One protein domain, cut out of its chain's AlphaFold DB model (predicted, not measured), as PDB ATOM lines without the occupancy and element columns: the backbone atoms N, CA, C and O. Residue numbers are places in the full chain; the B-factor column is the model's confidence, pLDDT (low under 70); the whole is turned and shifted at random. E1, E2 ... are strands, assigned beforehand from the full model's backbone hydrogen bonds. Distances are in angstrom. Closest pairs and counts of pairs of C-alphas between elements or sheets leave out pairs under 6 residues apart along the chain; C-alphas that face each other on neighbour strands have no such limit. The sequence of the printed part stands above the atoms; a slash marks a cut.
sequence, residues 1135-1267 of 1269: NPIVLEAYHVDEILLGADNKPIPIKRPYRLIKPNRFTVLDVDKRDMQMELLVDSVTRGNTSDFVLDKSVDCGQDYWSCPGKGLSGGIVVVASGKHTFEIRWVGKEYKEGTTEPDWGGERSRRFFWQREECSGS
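Overview. This is residues 1135 to 1267 of the 1269 residues of an uncharacterized protein of Jaapia argillacea MUCL 33604 (UniProt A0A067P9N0). Two strongly twisted sheets of four strands each lie face to face as a sandwich: E1, E8, E3, E6 in one and E2, E7, E4, E5 in the other. The chain makes them as a jelly roll, one long hairpin wound over both sheets in four nested antiparallel pairs: E1 with E8, E2 with E7, E3 with E6 and E4 with E5. The printed part has 133 residues, with no named helix and eight named strands, E1 to E8 along the chain, in two antiparallel sheets; the class is all strand, though under half of the residues, 61, are in named strands. The whole is compact, with a radius of gyration of the C-alphas of 15.1 A, and only just elongated, with spans of 48 by 32 by 21 A.

Arrangement. Begin at E1, residues 1137 to 1148, an edge strand that bends by 52 degrees at residue 1143. Beside it find its antiparallel neighbour E8, residues 1254 to 1263, with N 1145 and O 1257 at 2.9 A. Next comes E3, residues 1168 to 1174, where N 1173 and O 1258 of E8 are 2.9 A apart. The other edge is E6, residues 1219 to 1224, with N 1170 of E3 and O 1222 at 2.8 A. In the second sheet look first at E2, residues 1158 to 1164, an edge strand; its N 1160 is 2.8 A from O 1231 of E7, residues 1227 to 1235. Then comes E4, residues 1182 to 1186, with N 1185 and O 1232 of E7 at 2.8 A. E5, residues 1189 to 1193, is the other edge strand and forms a hairpin with E4, N 1191 and O 1184 being 2.8 A apart. The parts of the sheets that face each other are 9.7 A centre to centre; between E4 and E6 the closest C-alphas, Leu 1184 and Val 1222, are 7.6 A apart. E1 and E5 are apart.

Along the chain. Find C-alpha 1137 at (287.705, 360.904, 293.190); from there E1 runs 29.3 A to C-alpha 1148 at (282.168, 377.790, 316.460). E2 is 17.9 A long, E3 20.1 A, E6 16.7 A and E7 25.2 A; E4 and E5 are shorter. E8 runs 29.0 A and ends at C-alpha 1263, (289.460, 359.233, 297.603).

Size, cuts and confidence. The two C-alphas farthest apart, Gly 1243 and Gly 1266, are 49.2 A apart. The printed part has no cut. Its long links are residues 1194 to 1218, between E5 and E6, and residues 1236 to 1253, between E7 and E8. Mean pLDDT of the printed part is 83.5; look for values under 70 at residue 1243 and residues 1265 to 1267.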
ATOM      1  N   ASN A1135     294.975 360.471 291.083       76.44
ATOM      2  CA  ASN A1135     293.610 360.404 290.533       76.44
ATOM      3  C   ASN A1135     292.524 360.535 291.623       76.44
ATOM      4  O   ASN A1135     291.862 359.544 291.944       76.44
ATOM      5  N   PRO A1136     292.385 361.725 292.238       81.00
ATOM      6  CA  PRO A1136     291.391 361.965 293.278       81.00
ATOM      7  C   PRO A1136     289.968 361.807 292.726       81.00
ATOM      8  O   PRO A1136     289.617 362.384 291.699       81.00
ATOM      9  N   ILE A1137     289.144 361.034 293.430       83.94
ATOM     10  CA  ILE A1137     287.705 360.904 293.190       83.94
ATOM     11  C   ILE A1137     286.990 361.650 294.311       83.94
ATOM     12  O   ILE A1137     287.121 361.281 295.476       83.94
ATOM     13  N   VAL A1138     286.230 362.691 293.977       85.50
ATOM     14  CA  VAL A1138     285.472 363.474 294.964       85.50
ATOM     15  C   VAL A1138     284.443 362.579 295.652       85.50
ATOM     16  O   VAL A1138     283.533 362.067 295.005       85.50
ATOM     17  N   LEU A1139     284.603 362.377 296.964       85.38
ATOM     18  CA  LEU A1139     283.628 361.665 297.795       85.38
ATOM     19  C   LEU A1139     282.667 362.638 298.471       85.38
ATOM     20  O   LEU A1139     281.472 362.381 298.538       85.38
ATOM     21  N   GLU A1140     283.201 363.752 298.967       85.56
ATOM     22  CA  GLU A1140     282.428 364.867 299.501       85.56
ATOM     23  C   GLU A1140     282.896 366.110 298.752       85.56
ATOM     24  O   GLU A1140     284.072 366.481 298.822       85.56
ATOM     25  N   ALA A1141     281.989 366.707 297.979       83.19
ATOM     26  CA  ALA A1141     282.251 367.962 297.289       83.19
ATOM     27  C   ALA A1141     282.460 369.102 298.295       83.19
ATOM     28  O   ALA A1141     282.149 368.959 299.483       83.19
ATOM     29  N   TYR A1142     282.979 370.226 297.796       82.75
ATOM     30  CA  TYR A1142     283.132 371.436 298.593       82.75
ATOM     31  C   TYR A1142     281.811 371.799 299.265       82.75
ATOM     32  O   TYR A1142     280.808 372.056 298.602       82.75
ATOM     33  N   HIS A1143     281.830 371.804 300.590       84.06
ATOM     34  CA  HIS A1143     280.758 372.328 301.416       84.06
ATOM     35  C   HIS A1143     281.356 373.181 302.523       84.06
ATOM     36  O   HIS A1143     282.540 373.072 302.843       84.06
ATOM     37  N   VAL A1144     280.528 374.068 303.059       86.44
ATOM     38  CA  VAL A1144     280.928 374.974 304.127       86.44
ATOM     39  C   VAL A1144     280.792 374.250 305.461       86.44
ATOM     40  O   VAL A1144     279.743 373.676 305.748       86.44
ATOM     41  N   ASP A1145     281.854 374.287 306.252       89.38
ATOM     42  CA  ASP A1145     281.858 373.901 307.660       89.38
ATOM     43  C   ASP A1145     282.257 375.129 308.493       89.38
ATOM     44  O   ASP A1145     282.780 376.115 307.964       89.38
ATOM     45  N   GLU A1146     281.968 375.106 309.789       89.31
ATOM     46  CA  GLU A1146     282.056 376.310 310.617       89.31
ATOM     47  C   GLU A1146     282.783 376.050 311.937       89.31
ATOM     48  O   GLU A1146     282.438 375.144 312.699       89.31
ATOM     49  N   ILE A1147     283.794 376.873 312.227       88.56
ATOM     50  CA  ILE A1147     284.450 376.894 313.534       88.56
ATOM     51  C   ILE A1147     283.612 377.772 314.459       88.56
ATOM     52  O   ILE A1147     283.540 378.990 314.286       88.56
ATOM     53  N   LEU A1148     283.000 377.137 315.454       85.81
ATOM     54  CA  LEU A1148     282.168 377.790 316.460       85.81
ATOM     55  C   LEU A1148     282.979 378.155 317.706       85.81
ATOM     56  O   LEU A1148     283.922 377.458 318.087       85.81
ATOM     57  N   LEU A1149     282.564 379.215 318.394       85.44
ATOM     58  CA  LEU A1149     283.066 379.567 319.722       85.44
ATOM     59  C   LEU A1149     282.357 378.773 320.827       85.44
ATOM     60  O   LEU A1149     281.129 378.753 320.906       85.44
ATOM     61  N   GLY A1150     283.137 378.171 321.725       78.50
ATOM     62  CA  GLY A1150     282.639 377.527 322.939       78.50
ATOM     63  C   GLY A1150     282.200 378.520 324.015       78.50
ATOM     64  O   GLY A1150     282.453 379.724 323.934       78.50
ATOM     65  N   ALA A1151     281.559 377.999 325.066       75.50
ATOM     66  CA  ALA A1151     281.111 378.790 326.219       75.50
ATOM     67  C   ALA A1151     282.266 379.488 326.970       75.50
ATOM     68  O   ALA A1151     282.039 380.448 327.698       75.50
ATOM     69  N   ASP A1152     283.503 379.029 326.772       78.62
ATOM     70  CA  ASP A1152     284.741 379.592 327.316       78.62
ATOM     71  C   ASP A1152     285.418 380.617 326.381       78.62
ATOM     72  O   ASP A1152     286.567 380.992 326.610       78.62
ATOM     73  N   ASN A1153     284.720 381.074 325.332       71.88
ATOM     74  CA  ASN A1153     285.238 381.954 324.277       71.88
ATOM     75  C   ASN A1153     286.461 381.391 323.521       71.88
ATOM     76  O   ASN A1153     287.223 382.159 322.929       71.88
ATOM     77  N   LYS A1154     286.657 380.065 323.497       80.38
ATOM     78  CA  LYS A1154     287.700 379.419 322.685       80.38
ATOM     79  C   LYS A1154     287.107 378.747 321.443       80.38
ATOM     80  O   LYS A1154     285.979 378.254 321.508       80.38
ATOM     81  N   PRO A1155     287.837 378.705 320.314       86.31
ATOM     82  CA  PRO A1155     287.386 377.982 319.130       86.31
ATOM     83  C   PRO A1155     287.230 376.492 319.434       86.31
ATOM     84  O   PRO A1155     288.161 375.846 319.923       86.31
ATOM     85  N   ILE A1156     286.063 375.938 319.111       87.38
ATOM     86  CA  ILE A1156     285.810 374.502 319.178       87.38
ATOM     87  C   ILE A1156     286.455 373.865 317.940       87.38
ATOM     88  O   ILE A1156     286.058 374.183 316.819       87.38
ATOM     89  N   PRO A1157     287.435 372.960 318.101       85.75
ATOM     90  CA  PRO A1157     288.029 372.279 316.961       85.75
ATOM     91  C   PRO A1157     287.021 371.347 316.289       85.75
ATOM     92  O   PRO A1157     286.310 370.598 316.965       85.75
ATOM     93  N   ILE A1158     287.020 371.314 314.956       90.62
ATOM     94  CA  ILE A1158     286.212 370.346 314.208       90.62
ATOM     95  C   ILE A1158     286.924 369.003 314.262       90.62
ATOM     96  O   ILE A1158     288.033 368.894 313.754       90.62
ATOM     97  N   LYS A1159     286.299 367.983 314.858       90.00
ATOM     98  CA  LYS A1159     286.845 366.622 314.975       90.00
ATOM     99  C   LYS A1159     285.922 365.613 314.304       90.00
ATOM    100  O   LYS A1159     284.794 365.425 314.751       90.00
ATOM    101  N   ARG A1160     286.408 364.918 313.273       89.50
ATOM    102  CA  ARG A1160     285.638 363.902 312.539       89.50
ATOM    103  C   ARG A1160     286.392 362.566 312.478       89.50
ATOM    104  O   ARG A1160     287.492 362.508 311.921       89.50
ATOM    105  N   PRO A1161     285.836 361.475 313.038       89.88
ATOM    106  CA  PRO A1161     286.417 360.149 312.893       89.88
ATOM    107  C   PRO A1161     286.064 359.556 311.525       89.88
ATOM    108  O   PRO A1161     284.896 359.447 311.159       89.88
ATOM    109  N   TYR A1162     287.073 359.096 310.792       86.12
ATOM    110  CA  TYR A1162     286.916 358.431 309.505       86.12
ATOM    111  C   TYR A1162     287.503 357.023 309.525       86.12
ATOM    112  O   TYR A1162     288.542 356.751 310.129       86.12
ATOM    113  N   ARG A1163     286.850 356.110 308.800       87.00
ATOM    114  CA  ARG A1163     287.395 354.793 308.457       87.00
ATOM    115  C   ARG A1163     287.652 354.755 306.954       87.00
ATOM    116  O   ARG A1163     286.751 354.473 306.172       87.00
ATOM    117  N   LEU A1164     288.880 355.077 306.573       85.38
ATOM    118  CA  LEU A1164     289.307 355.251 305.191       85.38
ATOM    119  C   LEU A1164     289.723 353.903 304.591       85.38
ATOM    120  O   LEU A1164     290.628 353.244 305.105       85.38
ATOM    121  N   ILE A1165     289.041 353.471 303.525       80.44
ATOM    122  CA  ILE A1165     289.356 352.217 302.815       80.44
ATOM    123  C   ILE A1165     290.586 352.410 301.913       80.44
ATOM    124  O   ILE A1165     291.454 351.539 301.860       80.44
ATOM    125  N   LYS A1166     290.695 353.573 301.265       82.62
ATOM    126  CA  LYS A1166     291.868 354.046 300.513       82.62
ATOM    127  C   LYS A1166     292.395 355.350 301.131       82.62
ATOM    128  O   LYS A1166     291.724 355.888 302.008       82.62
ATOM    129  N   PRO A1167     293.592 355.836 300.752       86.06
ATOM    130  CA  PRO A1167     294.031 357.158 301.169       86.06
ATOM    131  C   PRO A1167     293.050 358.224 300.691       86.06
ATOM    132  O   PRO A1167     292.539 358.123 299.576       86.06
ATOM    133  N   ASN A1168     292.822 359.248 301.503       89.44
ATOM    134  CA  ASN A1168     291.973 360.371 301.141       89.44
ATOM    135  C   ASN A1168     292.758 361.676 301.177       89.44
ATOM    136  O   ASN A1168     293.557 361.892 302.086       89.44
ATOM    137  N   ARG A1169     292.493 362.558 300.215       89.25
ATOM    138  CA  ARG A1169     292.923 363.954 300.247       89.25
ATOM    139  C   ARG A1169     291.819 364.794 300.869       89.25
ATOM    140  O   ARG A1169     290.655 364.653 300.505       89.25
ATOM    141  N   PHE A1170     292.205 365.639 301.808       90.06
ATOM    142  CA  PHE A1170     291.345 366.615 302.450       90.06
ATOM    143  C   PHE A1170     291.852 368.012 302.112       90.06
ATOM    144  O   PHE A1170     293.034 368.297 302.320       90.06
ATOM    145  N   THR A1171     290.966 368.857 301.595       89.25
ATOM    146  CA  THR A1171     291.264 370.244 301.222       89.25
ATOM    147  C   THR A1171     290.434 371.178 302.087       89.25
ATOM    148  O   THR A1171     289.233 370.959 302.239       89.25
ATOM    149  N   VAL A1172     291.076 372.204 302.644       91.31
ATOM    150  CA  VAL A1172     290.462 373.207 303.522       91.31
ATOM    151  C   VAL A1172     290.810 374.593 303.001       91.31
ATOM    152  O   VAL A1172     291.988 374.856 302.760       91.31
ATOM    153  N   LEU A1173     289.822 375.467 302.820       90.12
ATOM    154  CA  LEU A1173     290.014 376.834 302.324       90.12
ATOM    155  C   LEU A1173     289.201 377.812 303.172       90.12
ATOM    156  O   LEU A1173     288.035 377.554 303.440       90.12
ATOM    157  N   ASP A1174     289.800 378.924 303.573       90.25
ATOM    158  CA  ASP A1174     289.087 380.066 304.146       90.25
ATOM    159  C   ASP A1174     288.170 380.705 303.085       90.25
ATOM    160  O   ASP A1174     288.489 380.669 301.891       90.25
ATOM    161  N   VAL A1175     287.018 381.232 303.505       84.50
ATOM    162  CA  VAL A1175     285.914 381.607 302.598       84.50
ATOM    163  C   VAL A1175     285.437 383.032 302.782       84.50
ATOM    164  O   VAL A1175     285.196 383.713 301.788       84.50
ATOM    165  N   ASP A1176     285.299 383.480 304.027       80.00
ATOM    166  CA  ASP A1176     284.600 384.730 304.317       80.00
ATOM    167  C   ASP A1176     285.507 385.940 304.099       80.00
ATOM    168  O   ASP A1176     285.219 386.834 303.313       80.00
ATOM    169  N   LYS A1177     286.622 385.999 304.818       85.75
ATOM    170  CA  LYS A1177     287.545 387.132 304.803       85.75
ATOM    171  C   LYS A1177     288.940 386.593 304.974       85.75
ATOM    172  O   LYS A1177     289.123 385.580 305.630       85.75
ATOM    173  N   ARG A1178     289.941 387.293 304.449       89.31
ATOM    174  CA  ARG A1178     291.348 386.935 304.659       89.31
ATOM    175  C   ARG A1178     291.781 387.269 306.097       89.31
ATOM    176  O   ARG A1178     292.543 388.214 306.321       89.31
ATOM    177  N   ASP A1179     291.243 386.519 307.062       87.12
ATOM    178  CA  ASP A1179     291.338 386.766 308.505       87.12
ATOM    179  C   ASP A1179     291.540 385.511 309.378       87.12
ATOM    180  O   ASP A1179     291.886 385.636 310.559       87.12
ATOM    181  N   MET A1180     291.452 384.306 308.800       89.06
ATOM    182  CA  MET A1180     291.625 383.045 309.519       89.06
ATOM    183  C   MET A1180     292.749 382.169 308.944       89.06
ATOM    184  O   MET A1180     292.811 381.873 307.756       89.06
ATOM    185  N   GLN A1181     293.622 381.668 309.825       91.19
ATOM    186  CA  GLN A1181     294.546 380.569 309.521       91.19
ATOM    187  C   GLN A1181     294.147 379.325 310.322       91.19
ATOM    188  O   GLN A1181     293.773 379.431 311.496       91.19
ATOM    189  N   MET A1182     294.253 378.146 309.705       92.50
ATOM    190  CA  MET A1182     293.847 376.860 310.275       92.50
ATOM    191  C   MET A1182     295.034 375.893 310.407       92.50
ATOM    192  O   MET A1182     295.932 375.866 309.571       92.50
ATOM    193  N   GLU A1183     295.032 375.075 311.453       92.56
ATOM    194  CA  GLU A1183     295.965 373.976 311.700       92.56
ATOM    195  C   GLU A1183     295.231 372.665 311.416       92.56
ATOM    196  O   GLU A1183     294.129 372.433 311.921       92.56
ATOM    197  N   LEU A1184     295.849 371.801 310.609       91.31
ATOM    198  CA  LEU A1184     295.290 370.507 310.229       91.31
ATOM    199  C   LEU A1184     295.978 369.397 311.023       91.31
ATOM    200  O   LEU A1184     297.202 369.251 310.968       91.31
ATOM    201  N   LEU A1185     295.203 368.579 311.734       90.25
ATOM    202  CA  LEU A1185     295.694 367.472 312.547       90.25
ATOM    203  C   LEU A1185     295.069 366.144 312.113       90.25
ATOM    204  O   LEU A1185     293.900 366.053 311.741       90.25
ATOM    205  N   VAL A1186     295.863 365.081 312.207       88.25
ATOM    206  CA  VAL A1186     295.428 363.703 311.949       88.25
ATOM    207  C   VAL A1186     295.873 362.855 313.128       88.25
ATOM    208  O   VAL A1186     297.064 362.800 313.423       88.25
ATOM    209  N   ASP A1187     294.925 362.215 313.809       87.25
ATOM    210  CA  ASP A1187     295.150 361.458 315.050       87.25
ATOM    211  C   ASP A1187     295.846 362.285 316.139       87.25
ATOM    212  O   ASP A1187     296.747 361.812 316.827       87.25
ATOM    213  N   SER A1188     295.420 363.543 316.298       84.06
ATOM    214  CA  SER A1188     296.024 364.527 317.214       84.06
ATOM    215  C   SER A1188     297.479 364.912 316.888       84.06
ATOM    216  O   SER A1188     298.141 365.529 317.718       84.06
ATOM    217  N   VAL A1189     297.983 364.582 315.691       83.62
ATOM    218  CA  VAL A1189     299.315 364.983 315.208       83.62
ATOM    219  C   VAL A1189     299.181 366.076 314.148       83.62
ATOM    220  O   VAL A1189     298.549 365.854 313.113       83.62
ATOM    221  N   THR A1190     299.814 367.229 314.381       84.44
ATOM    222  CA  THR A1190     299.854 368.363 313.445       84.44
ATOM    223  C   THR A1190     300.498 367.974 312.114       84.44
ATOM    224  O   THR A1190     301.598 367.417 312.070       84.44
ATOM    225  N   ARG A1191     299.810 368.284 311.011       82.06
ATOM    226  CA  ARG A1191     300.277 368.094 309.627       82.06
ATOM    227  C   ARG A1191     300.712 369.395 308.954       82.06
ATOM    228  O   ARG A1191     301.339 369.330 307.903       82.06
ATOM    229  N   GLY A1192     300.454 370.533 309.591       81.75
ATOM    230  CA  GLY A1192     300.858 371.864 309.153       81.75
ATOM    231  C   GLY A1192     299.721 372.870 309.304       81.75
ATOM    232  O   GLY A1192     298.579 372.492 309.579       81.75
ATOM    233  N   ASN A1193     300.052 374.143 309.098       88.25
ATOM    234  CA  ASN A1193     299.074 375.222 309.012       88.25
ATOM    235  C   ASN A1193     298.740 375.494 307.541       88.25
ATOM    236  O   ASN A1193     299.565 375.246 306.657       88.25
ATOM    237  N   THR A1194     297.551 376.023 307.281       88.62
ATOM    238  CA  THR A1194     297.165 376.562 305.973       88.62
ATOM    239  C   THR A1194     298.063 377.743 305.580       88.62
ATOM    240  O   THR A1194     298.759 378.312 306.427       88.62
ATOM    241  N   SER A1195     298.099 378.096 304.290       86.50
ATOM    242  CA  SER A1195     298.966 379.153 303.747       86.50
ATOM    243  C   SER A1195     298.888 380.464 304.541       86.50
ATOM    244  O   SER A1195     297.819 380.862 305.010       86.50
ATOM    245  N   ASP A1196     300.040 381.121 304.702       84.06
ATOM    246  CA  ASP A1196     300.142 382.410 305.390       84.06
ATOM    247  C   ASP A1196     299.691 383.574 304.486       84.06
ATOM    248  O   ASP A1196     299.782 383.484 303.262       84.06
ATOM    249  N   PHE A1197     299.215 384.667 305.087       85.00
ATOM    250  CA  PHE A1197     298.657 385.832 304.398       85.00
ATOM    251  C   PHE A1197     298.719 387.108 305.260       85.00
ATOM    252  O   PHE A1197     298.837 387.056 306.486       85.00
ATOM    253  N   VAL A1198     298.606 388.279 304.617       87.25
ATOM    254  CA  VAL A1198     298.449 389.579 305.299       87.25
ATOM    255  C   VAL A1198     296.968 389.810 305.605       87.25
ATOM    256  O   VAL A1198     296.156 389.770 304.684       87.25
ATOM    257  N   LEU A1199     296.615 390.061 306.871       85.94
ATOM    258  CA  LEU A1199     295.234 390.308 307.316       85.94
ATOM    259  C   LEU A1199     294.565 391.407 306.470       85.94
ATOM    260  O   LEU A1199     295.064 392.529 306.416       85.94
ATOM    261  N   ASP A1200     293.450 391.083 305.812       86.38
ATOM    262  CA  ASP A1200     292.701 392.020 304.964       86.38
ATOM    263  C   ASP A1200     291.238 391.595 304.832       86.38
ATOM    264  O   ASP A1200     290.862 390.734 304.037       86.38
ATOM    265  N   LYS A1201     290.395 392.243 305.631       84.50
ATOM    266  CA  LYS A1201     288.965 391.947 305.731       84.50
ATOM    267  C   LYS A1201     288.140 392.433 304.535       84.50
ATOM    268  O   LYS A1201     286.933 392.211 304.528       84.50
ATOM    269  N   SER A1202     288.755 393.121 303.567       82.88
ATOM    270  CA  SER A1202     288.074 393.568 302.345       82.88
ATOM    271  C   SER A1202     288.009 392.483 301.263       82.88
ATOM    272  O   SER A1202     287.248 392.611 300.305       82.88
ATOM    273  N   VAL A1203     288.792 391.410 301.416       82.50
ATOM    274  CA  VAL A1203     288.906 390.327 300.439       82.50
ATOM    275  C   VAL A1203     288.051 389.136 300.873       82.50
ATOM    276  O   VAL A1203     288.417 388.428 301.807       82.50
ATOM    277  N   ASP A1204     286.954 388.914 300.147       81.50
ATOM    278  CA  ASP A1204     285.983 387.820 300.318       81.50
ATOM    279  C   ASP A1204     285.891 387.014 299.001       81.50
ATOM    280  O   ASP A1204     285.857 387.591 297.897       81.50
ATOM    281  N   CYS A1205     285.923 385.678 299.068       77.12
ATOM    282  CA  CYS A1205     285.773 384.830 297.878       77.12
ATOM    283  C   CYS A1205     284.335 384.342 297.625       77.12
ATOM    284  O   CYS A1205     284.059 383.793 296.555       77.12
ATOM    285  N   GLY A1206     283.395 384.641 298.521       71.88
ATOM    286  CA  GLY A1206     281.973 384.357 298.382       71.88
ATOM    287  C   GLY A1206     281.696 382.860 298.248       71.88
ATOM    288  O   GLY A1206     282.323 382.029 298.893       71.88
ATOM    289  N   GLN A1207     280.750 382.488 297.381       72.19
ATOM    290  CA  GLN A1207     280.459 381.074 297.106       72.19
ATOM    291  C   GLN A1207     281.372 380.448 296.031       72.19
ATOM    292  O   GLN A1207     281.253 379.254 295.758       72.19
ATOM    293  N   ASP A1208     282.282 381.219 295.420       74.69
ATOM    294  CA  ASP A1208     283.173 380.740 294.354       74.69
ATOM    295  C   ASP A1208     284.521 380.258 294.912       74.69
ATOM    296  O   ASP A1208     285.523 380.985 294.951       74.69
ATOM    297  N   TYR A1209     284.532 378.988 295.318       72.56
ATOM    298  CA  TYR A1209     285.667 378.333 295.964       72.56
ATOM    299  C   TYR A1209     286.951 378.304 295.115       72.56
ATOM    300  O   TYR A1209     288.052 378.321 295.670       72.56
ATOM    301  N   TRP A1210     286.850 378.288 293.780       75.62
ATOM    302  CA  TRP A1210     288.030 378.273 292.904       75.62
ATOM    303  C   TRP A1210     288.784 379.603 292.919       75.62
ATOM    304  O   TRP A1210     289.982 379.636 292.636       75.62
ATOM    305  N   SER A1211     288.105 380.697 293.273       78.06
ATOM    306  CA  SER A1211     288.703 382.030 293.320       78.06
ATOM    307  C   SER A1211     289.496 382.298 294.609       78.06
ATOM    308  O   SER A1211     290.387 383.151 294.602       78.06
ATOM    309  N   CYS A1212     289.233 381.560 295.698       78.75
ATOM    310  CA  CYS A1212     289.811 381.832 297.022       78.75
ATOM    311  C   CYS A1212     291.356 381.793 297.039       78.75
ATOM    312  O   CYS A1212     291.958 382.749 297.541       78.75
ATOM    313  N   PRO A1213     292.041 380.794 296.432       80.12
ATOM    314  CA  PRO A1213     293.506 380.786 296.383       80.12
ATOM    315  C   PRO A1213     294.090 381.948 295.565       80.12
ATOM    316  O   PRO A1213     295.100 382.528 295.957       80.12
ATOM    317  N   GLY A1214     293.442 382.333 294.458       78.19
ATOM    318  CA  GLY A1214     293.874 383.453 293.609       78.19
ATOM    319  C   GLY A1214     293.717 384.823 294.277       78.19
ATOM    320  O   GLY A1214     294.481 385.742 293.991       78.19
ATOM    321  N   LYS A1215     292.771 384.947 295.214       81.75
ATOM    322  CA  LYS A1215     292.594 386.129 296.074       81.75
ATOM    323  C   LYS A1215     293.500 386.114 297.321       81.75
ATOM    324  O   LYS A1215     293.488 387.059 298.112       81.75
ATOM    325  N   GLY A1216     294.306 385.064 297.493       85.00
ATOM    326  CA  GLY A1216     295.269 384.931 298.584       85.00
ATOM    327  C   GLY A1216     294.658 384.556 299.937       85.00
ATOM    328  O   GLY A1216     295.269 384.861 300.959       85.00
ATOM    329  N   LEU A1217     293.472 383.935 299.972       89.19
ATOM    330  CA  LEU A1217     292.903 383.389 301.210       89.19
ATOM    331  C   LEU A1217     293.679 382.145 301.678       89.19
ATOM    332  O   LEU A1217     294.374 381.485 300.897       89.19
ATOM    333  N   SER A1218     293.569 381.828 302.970       90.69
ATOM    334  CA  SER A1218     294.282 380.697 303.562       90.69
ATOM    335  C   SER A1218     293.757 379.364 303.037       90.69
ATOM    336  O   SER A1218     292.553 379.127 303.016       90.69
ATOM    337  N   GLY A1219     294.655 378.462 302.649       89.94
ATOM    338  CA  GLY A1219     294.292 377.142 302.149       89.94
ATOM    339  C   GLY A1219     295.297 376.068 302.531       89.94
ATOM    340  O   GLY A1219     296.486 376.339 302.704       89.94
ATOM    341  N   GLY A1220     294.833 374.832 302.681       86.69
ATOM    342  CA  GLY A1220     295.691 373.699 303.000       86.69
ATOM    343  C   GLY A1220     295.133 372.386 302.487       86.69
ATOM    344  O   GLY A1220     293.925 372.186 302.392       86.69
ATOM    345  N   ILE A1221     296.049 371.483 302.155       86.00
ATOM    346  CA  ILE A1221     295.739 370.148 301.658       86.00
ATOM    347  C   ILE A1221     296.516 369.146 302.499       86.00
ATOM    348  O   ILE A1221     297.712 369.311 302.737       86.00
ATOM    349  N   VAL A1222     295.847 368.080 302.919       86.81
ATOM    350  CA  VAL A1222     296.468 366.982 303.657       86.81
ATOM    351  C   VAL A1222     295.954 365.648 303.143       86.81
ATOM    352  O   VAL A1222     294.755 365.430 302.989       86.81
ATOM    353  N   VAL A1223     296.880 364.735 302.868       87.00
ATOM    354  CA  VAL A1223     296.555 363.380 302.424       87.00
ATOM    355  C   VAL A1223     296.733 362.423 303.594       87.00
ATOM    356  O   VAL A1223     297.788 362.368 304.227       87.00
ATOM    357  N   VAL A1224     295.684 361.663 303.891       85.19
ATOM    358  CA  VAL A1224     295.615 360.716 305.004       85.19
ATOM    359  C   VAL A1224     295.561 359.306 304.442       85.19
ATOM    360  O   VAL A1224     294.792 359.028 303.526       85.19
ATOM    361  N   ALA A1225     296.388 358.409 304.975       83.12
ATOM    362  CA  ALA A1225     296.435 357.013 304.548       83.12
ATOM    363  C   ALA A1225     295.116 356.265 304.832       83.12
ATOM    364  O   ALA A1225     294.260 356.724 305.589       83.12
ATOM    365  N   SER A1226     294.958 355.079 304.239       83.25
ATOM    366  CA  SER A1226     293.864 354.182 304.610       83.25
ATOM    367  C   SER A1226     294.024 353.707 306.058       83.25
ATOM    368  O   SER A1226     295.117 353.361 306.507       83.25
ATOM    369  N   GLY A1227     292.926 353.675 306.807       83.69
ATOM    370  CA  GLY A1227     292.955 353.402 308.240       83.69
ATOM    371  C   GLY A1227     291.802 354.050 308.997       83.69
ATOM    372  O   GLY A1227     290.949 354.725 308.422       83.69
ATOM    373  N   LYS A1228     291.747 353.806 310.309       87.88
ATOM    374  CA  LYS A1228     290.880 354.572 311.210       87.88
ATOM    375  C   LYS A1228     291.663 355.793 311.669       87.88
ATOM    376  O   LYS A1228     292.671 355.611 312.343       87.88
ATOM    377  N   HIS A1229     291.184 356.975 311.311       90.19
ATOM    378  CA  HIS A1229     291.834 358.238 311.625       90.19
ATOM    379  C   HIS A1229     290.827 359.227 312.201       90.19
ATOM    380  O   HIS A1229     289.666 359.230 311.798       90.19
ATOM    381  N   THR A1230     291.259 360.078 313.125       90.12
ATOM    382  CA  THR A1230     290.488 361.253 313.548       90.12
ATOM    383  C   THR A1230     291.084 362.480 312.888       90.12
ATOM    384  O   THR A1230     292.233 362.826 313.160       90.12
ATOM    385  N   PHE A1231     290.317 363.113 312.007       88.94
ATOM    386  CA  PHE A1231     290.707 364.368 311.388       88.94
ATOM    387  C   PHE A1231     290.278 365.534 312.272       88.94
ATOM    388  O   PHE A1231     289.131 365.554 312.724       88.94
ATOM    389  N   GLU A1232     291.180 366.476 312.529       91.06
ATOM    390  CA  GLU A1232     290.907 367.644 313.360       91.06
ATOM    391  C   GLU A1232     291.377 368.947 312.696       91.06
ATOM    392  O   GLU A1232     292.489 369.009 312.180       91.06
ATOM    393  N   ILE A1233     290.539 369.988 312.734       92.12
ATOM    394  CA  ILE A1233     290.869 371.348 312.280       92.12
ATOM    395  C   ILE A1233     290.812 372.285 313.478       92.12
ATOM    396  O   ILE A1233     289.807 372.324 314.194       92.12
ATOM    397  N   ARG A1234     291.887 373.045 313.685       91.25
ATOM    398  CA  ARG A1234     291.991 374.071 314.726       91.25
ATOM    399  C   ARG A1234     292.194 375.440 314.110       91.25
ATOM    400  O   ARG A1234     292.907 375.582 313.127       91.25
ATOM    401  N   TRP A1235     291.623 376.457 314.734       90.44
ATOM    402  CA  TRP A1235     291.962 377.842 314.433       90.44
ATOM    403  C   TRP A1235     293.298 378.200 315.102       90.44
ATOM    404  O   TRP A1235     293.458 377.957 316.299       90.44
ATOM    405  N   VAL A1236     294.254 378.749 314.344       84.25
ATOM    406  CA  VAL A1236     295.604 379.125 314.842       84.25
ATOM    407  C   VAL A1236     295.815 380.635 314.929       84.25
ATOM    408  O   VAL A1236     296.745 381.089 315.590       84.25
ATOM    409  N   GLY A1237     294.923 381.401 314.305       71.50
ATOM    410  CA  GLY A1237     294.773 382.830 314.523       71.50
ATOM    411  C   GLY A1237     295.607 383.761 313.657       71.50
ATOM    412  O   GLY A1237     296.741 383.473 313.286       71.50
ATOM    413  N   LYS A1238     295.000 384.912 313.352       77.88
ATOM    414  CA  LYS A1238     295.557 386.051 312.599       77.88
ATOM    415  C   LYS A1238     294.884 387.365 312.984       77.88
ATOM    416  O   LYS A1238     295.539 388.403 312.980       77.88
ATOM    417  N   GLU A1239     293.614 387.301 313.359       81.69
ATOM    418  CA  GLU A1239     292.849 388.426 313.872       81.69
ATOM    419  C   GLU A1239     292.759 388.400 315.407       81.69
ATOM    420  O   GLU A1239     292.296 387.427 316.005       81.69
ATOM    421  N   TYR A1240     293.201 389.485 316.043       82.00
ATOM    422  CA  TYR A1240     293.201 389.674 317.495       82.00
ATOM    423  C   TYR A1240     292.667 391.071 317.819       82.00
ATOM    424  O   TYR A1240     292.869 391.996 317.028       82.00
ATOM    425  N   LYS A1241     292.013 391.247 318.973       78.50
ATOM    426  CA  LYS A1241     291.547 392.574 319.404       78.50
ATOM    427  C   LYS A1241     292.750 393.484 319.631       78.50
ATOM    428  O   LYS A1241     293.751 393.058 320.215       78.50
ATOM    429  N   GLU A1242     292.635 394.734 319.200       71.38
ATOM    430  CA  GLU A1242     293.726 395.709 319.203       71.38
ATOM    431  C   GLU A1242     294.390 395.828 320.588       71.38
ATOM    432  O   GLU A1242     293.728 396.047 321.602       71.38
ATOM    433  N   GLY A1243     295.710 395.617 320.643       68.19
ATOM    434  CA  GLY A1243     296.490 395.660 321.886       68.19
ATOM    435  C   GLY A1243     296.396 394.420 322.786       68.19
ATOM    436  O   GLY A1243     296.943 394.441 323.887       68.19
ATOM    437  N   THR A1244     295.749 393.333 322.347       74.81
ATOM    438  CA  THR A1244     295.599 392.097 323.137       74.81
ATOM    439  C   THR A1244     296.009 390.846 322.351       74.81
ATOM    440  O   THR A1244     296.139 390.872 321.130       74.81
ATOM    441  N   THR A1245     296.181 389.722 323.052       72.25
ATOM    442  CA  THR A1245     296.313 388.384 322.445       72.25
ATOM    443  C   THR A1245     294.975 387.642 322.375       72.25
ATOM    444  O   THR A1245     294.955 386.438 322.121       72.25
ATOM    445  N   GLU A1246     293.853 388.316 322.655       74.81
ATOM    446  CA  GLU A1246     292.524 387.718 322.543       74.81
ATOM    447  C   GLU A1246     292.069 387.723 321.077       74.81
ATOM    448  O   GLU A1246     292.073 388.787 320.453       74.81
ATOM    449  N   PRO A1247     291.652 386.574 320.519       76.94
ATOM    450  CA  PRO A1247     291.061 386.510 319.186       76.94
ATOM    451  C   PRO A1247     289.862 387.454 319.026       76.94
ATOM    452  O   PRO A1247     288.972 387.474 319.884       76.94
ATOM    453  N   ASP A1248     289.808 388.197 317.922       82.12
ATOM    454  CA  ASP A1248     288.613 388.960 317.544       82.12
ATOM    455  C   ASP A1248     287.764 388.124 316.580       82.12
ATOM    456  O   ASP A1248     288.156 387.845 315.450       82.12
ATOM    457  N   TRP A1249     286.605 387.671 317.057       77.62
ATOM    458  CA  TRP A1249     285.680 386.840 316.284       77.62
ATOM    459  C   TRP A1249     284.576 387.654 315.599       77.62
ATOM    460  O   TRP A1249     283.771 387.091 314.856       77.62
ATOM    461  N   GLY A1250     284.526 388.973 315.812       74.44
ATOM    462  CA  GLY A1250     283.433 389.815 315.330       74.44
ATOM    463  C   GLY A1250     282.056 389.438 315.907       74.44
ATOM    464  O   GLY A1250     281.934 388.665 316.858       74.44
ATOM    465  N   GLY A1251     280.994 390.012 315.329       72.44
ATOM    466  CA  GLY A1251     279.612 389.835 315.803       72.44
ATOM    467  C   GLY A1251     278.993 388.459 315.522       72.44
ATOM    468  O   GLY A1251     278.076 388.059 316.232       72.44
ATOM    469  N   GLU A1252     279.504 387.727 314.530       71.12
ATOM    470  CA  GLU A1252     278.954 386.433 314.088       71.12
ATOM    471  C   GLU A1252     279.379 385.265 314.995       71.12
ATOM    472  O   GLU A1252     278.698 384.247 315.058       71.12
ATOM    473  N   ARG A1253     280.458 385.441 315.777       81.56
ATOM    474  CA  ARG A1253     280.997 384.452 316.733       81.56
ATOM    475  C   ARG A1253     281.294 383.073 316.117       81.56
ATOM    476  O   ARG A1253     281.301 382.058 316.823       81.56
ATOM    477  N   SER A1254     281.611 383.067 314.831       85.50
ATOM    478  CA  SER A1254     282.014 381.902 314.058       85.50
ATOM    479  C   SER A1254     282.896 382.305 312.867       85.50
ATOM    480  O   SER A1254     283.031 383.491 312.545       85.50
ATOM    481  N   ARG A1255     283.556 381.322 312.248       87.62
ATOM    482  CA  ARG A1255     284.297 381.484 310.986       87.62
ATOM    483  C   ARG A1255     284.037 380.291 310.083       87.62
ATOM    484  O   ARG A1255     284.182 379.145 310.525       87.62
ATOM    485  N   ARG A1256     283.670 380.550 308.830       88.50
ATOM    486  CA  ARG A1256     283.334 379.502 307.870       88.50
ATOM    487  C   ARG A1256     284.531 379.160 306.999       88.50
ATOM    488  O   ARG A1256     285.354 380.010 306.677       88.50
ATOM    489  N   PHE A1257     284.614 377.901 306.597       91.00
ATOM    490  CA  PHE A1257     285.627 377.435 305.663       91.00
ATOM    491  C   PHE A1257     285.053 376.369 304.730       91.00
ATOM    492  O   PHE A1257     284.140 375.622 305.085       91.00
ATOM    493  N   PHE A1258     285.600 376.276 303.525       89.38
ATOM    494  CA  PHE A1258     285.303 375.209 302.589       89.38
ATOM    495  C   PHE A1258     286.106 373.969 302.938       89.38
ATOM    496  O   PHE A1258     287.311 374.031 303.184       89.38
ATOM    497  N   TRP A1259     285.439 372.827 302.865       88.94
ATOM    498  CA  TRP A1259     286.028 371.517 303.064       88.94
ATOM    499  C   TRP A1259     285.665 370.584 301.912       88.94
ATOM    500  O   TRP A1259     284.502 370.507 301.510       88.94
ATOM    501  N   GLN A1260     286.647 369.842 301.404       89.50
ATOM    502  CA  GLN A1260     286.451 368.794 300.402       89.50
ATOM    503  C   GLN A1260     287.197 367.525 300.799       89.50
ATOM    504  O   GLN A1260     288.314 367.577 301.321       89.50
ATOM    505  N   ARG A1261     286.604 366.372 300.481       91.62
ATOM    506  CA  ARG A1261     287.219 365.060 300.671       91.62
ATOM    507  C   ARG A1261     287.214 364.264 299.377       91.62
ATOM    508  O   ARG A1261     286.171 363.997 298.784       91.62
ATOM    509  N   GLU A1262     288.385 363.772 299.010       90.69
ATOM    510  CA  GLU A1262     288.596 362.969 297.812       90.69
ATOM    511  C   GLU A1262     289.234 361.628 298.181       90.69
ATOM    512  O   GLU A1262     290.083 361.560 299.066       90.69
ATOM    513  N   GLU A1263     288.816 360.545 297.531       89.00
ATOM    514  CA  GLU A1263     289.460 359.233 297.603       89.00
ATOM    515  C   GLU A1263     290.573 359.149 296.559       89.00
ATOM    516  O   GLU A1263     290.348 359.389 295.377       89.00
ATOM    517  N   CYS A1264     291.774 358.769 296.974       83.56
ATOM    518  CA  CYS A1264     292.912 358.584 296.086       83.56
ATOM    519  C   CYS A1264     292.940 357.138 295.565       83.56
ATOM    520  O   CYS A1264     292.704 356.178 296.304       83.56
ATOM    521  N   SER A1265     293.268 356.957 294.286       65.75
ATOM    522  CA  SER A1265     293.193 355.650 293.611       65.75
ATOM    523  C   SER A1265     294.274 354.630 294.024       65.75
ATOM    524  O   SER A1265     294.132 353.442 293.737       65.75
ATOM    525  N   GLY A1266     295.301 355.041 294.774       53.69
ATOM    526  CA  GLY A1266     296.304 354.156 295.375       53.69
ATOM    527  C   GLY A1266     297.561 354.911 295.811       53.69
ATOM    528  O   GLY A1266     297.942 355.892 295.183       53.69
ATOM    529  N   SER A1267     298.194 354.459 296.895       37.03
ATOM    530  CA  SER A1267     299.485 354.965 297.376       37.03
ATOM    531  C   SER A1267     300.632 354.278 296.629       37.03
ATOM    532  O   SER A1267     300.788 353.061 296.756       37.03
TER     533      SER A1267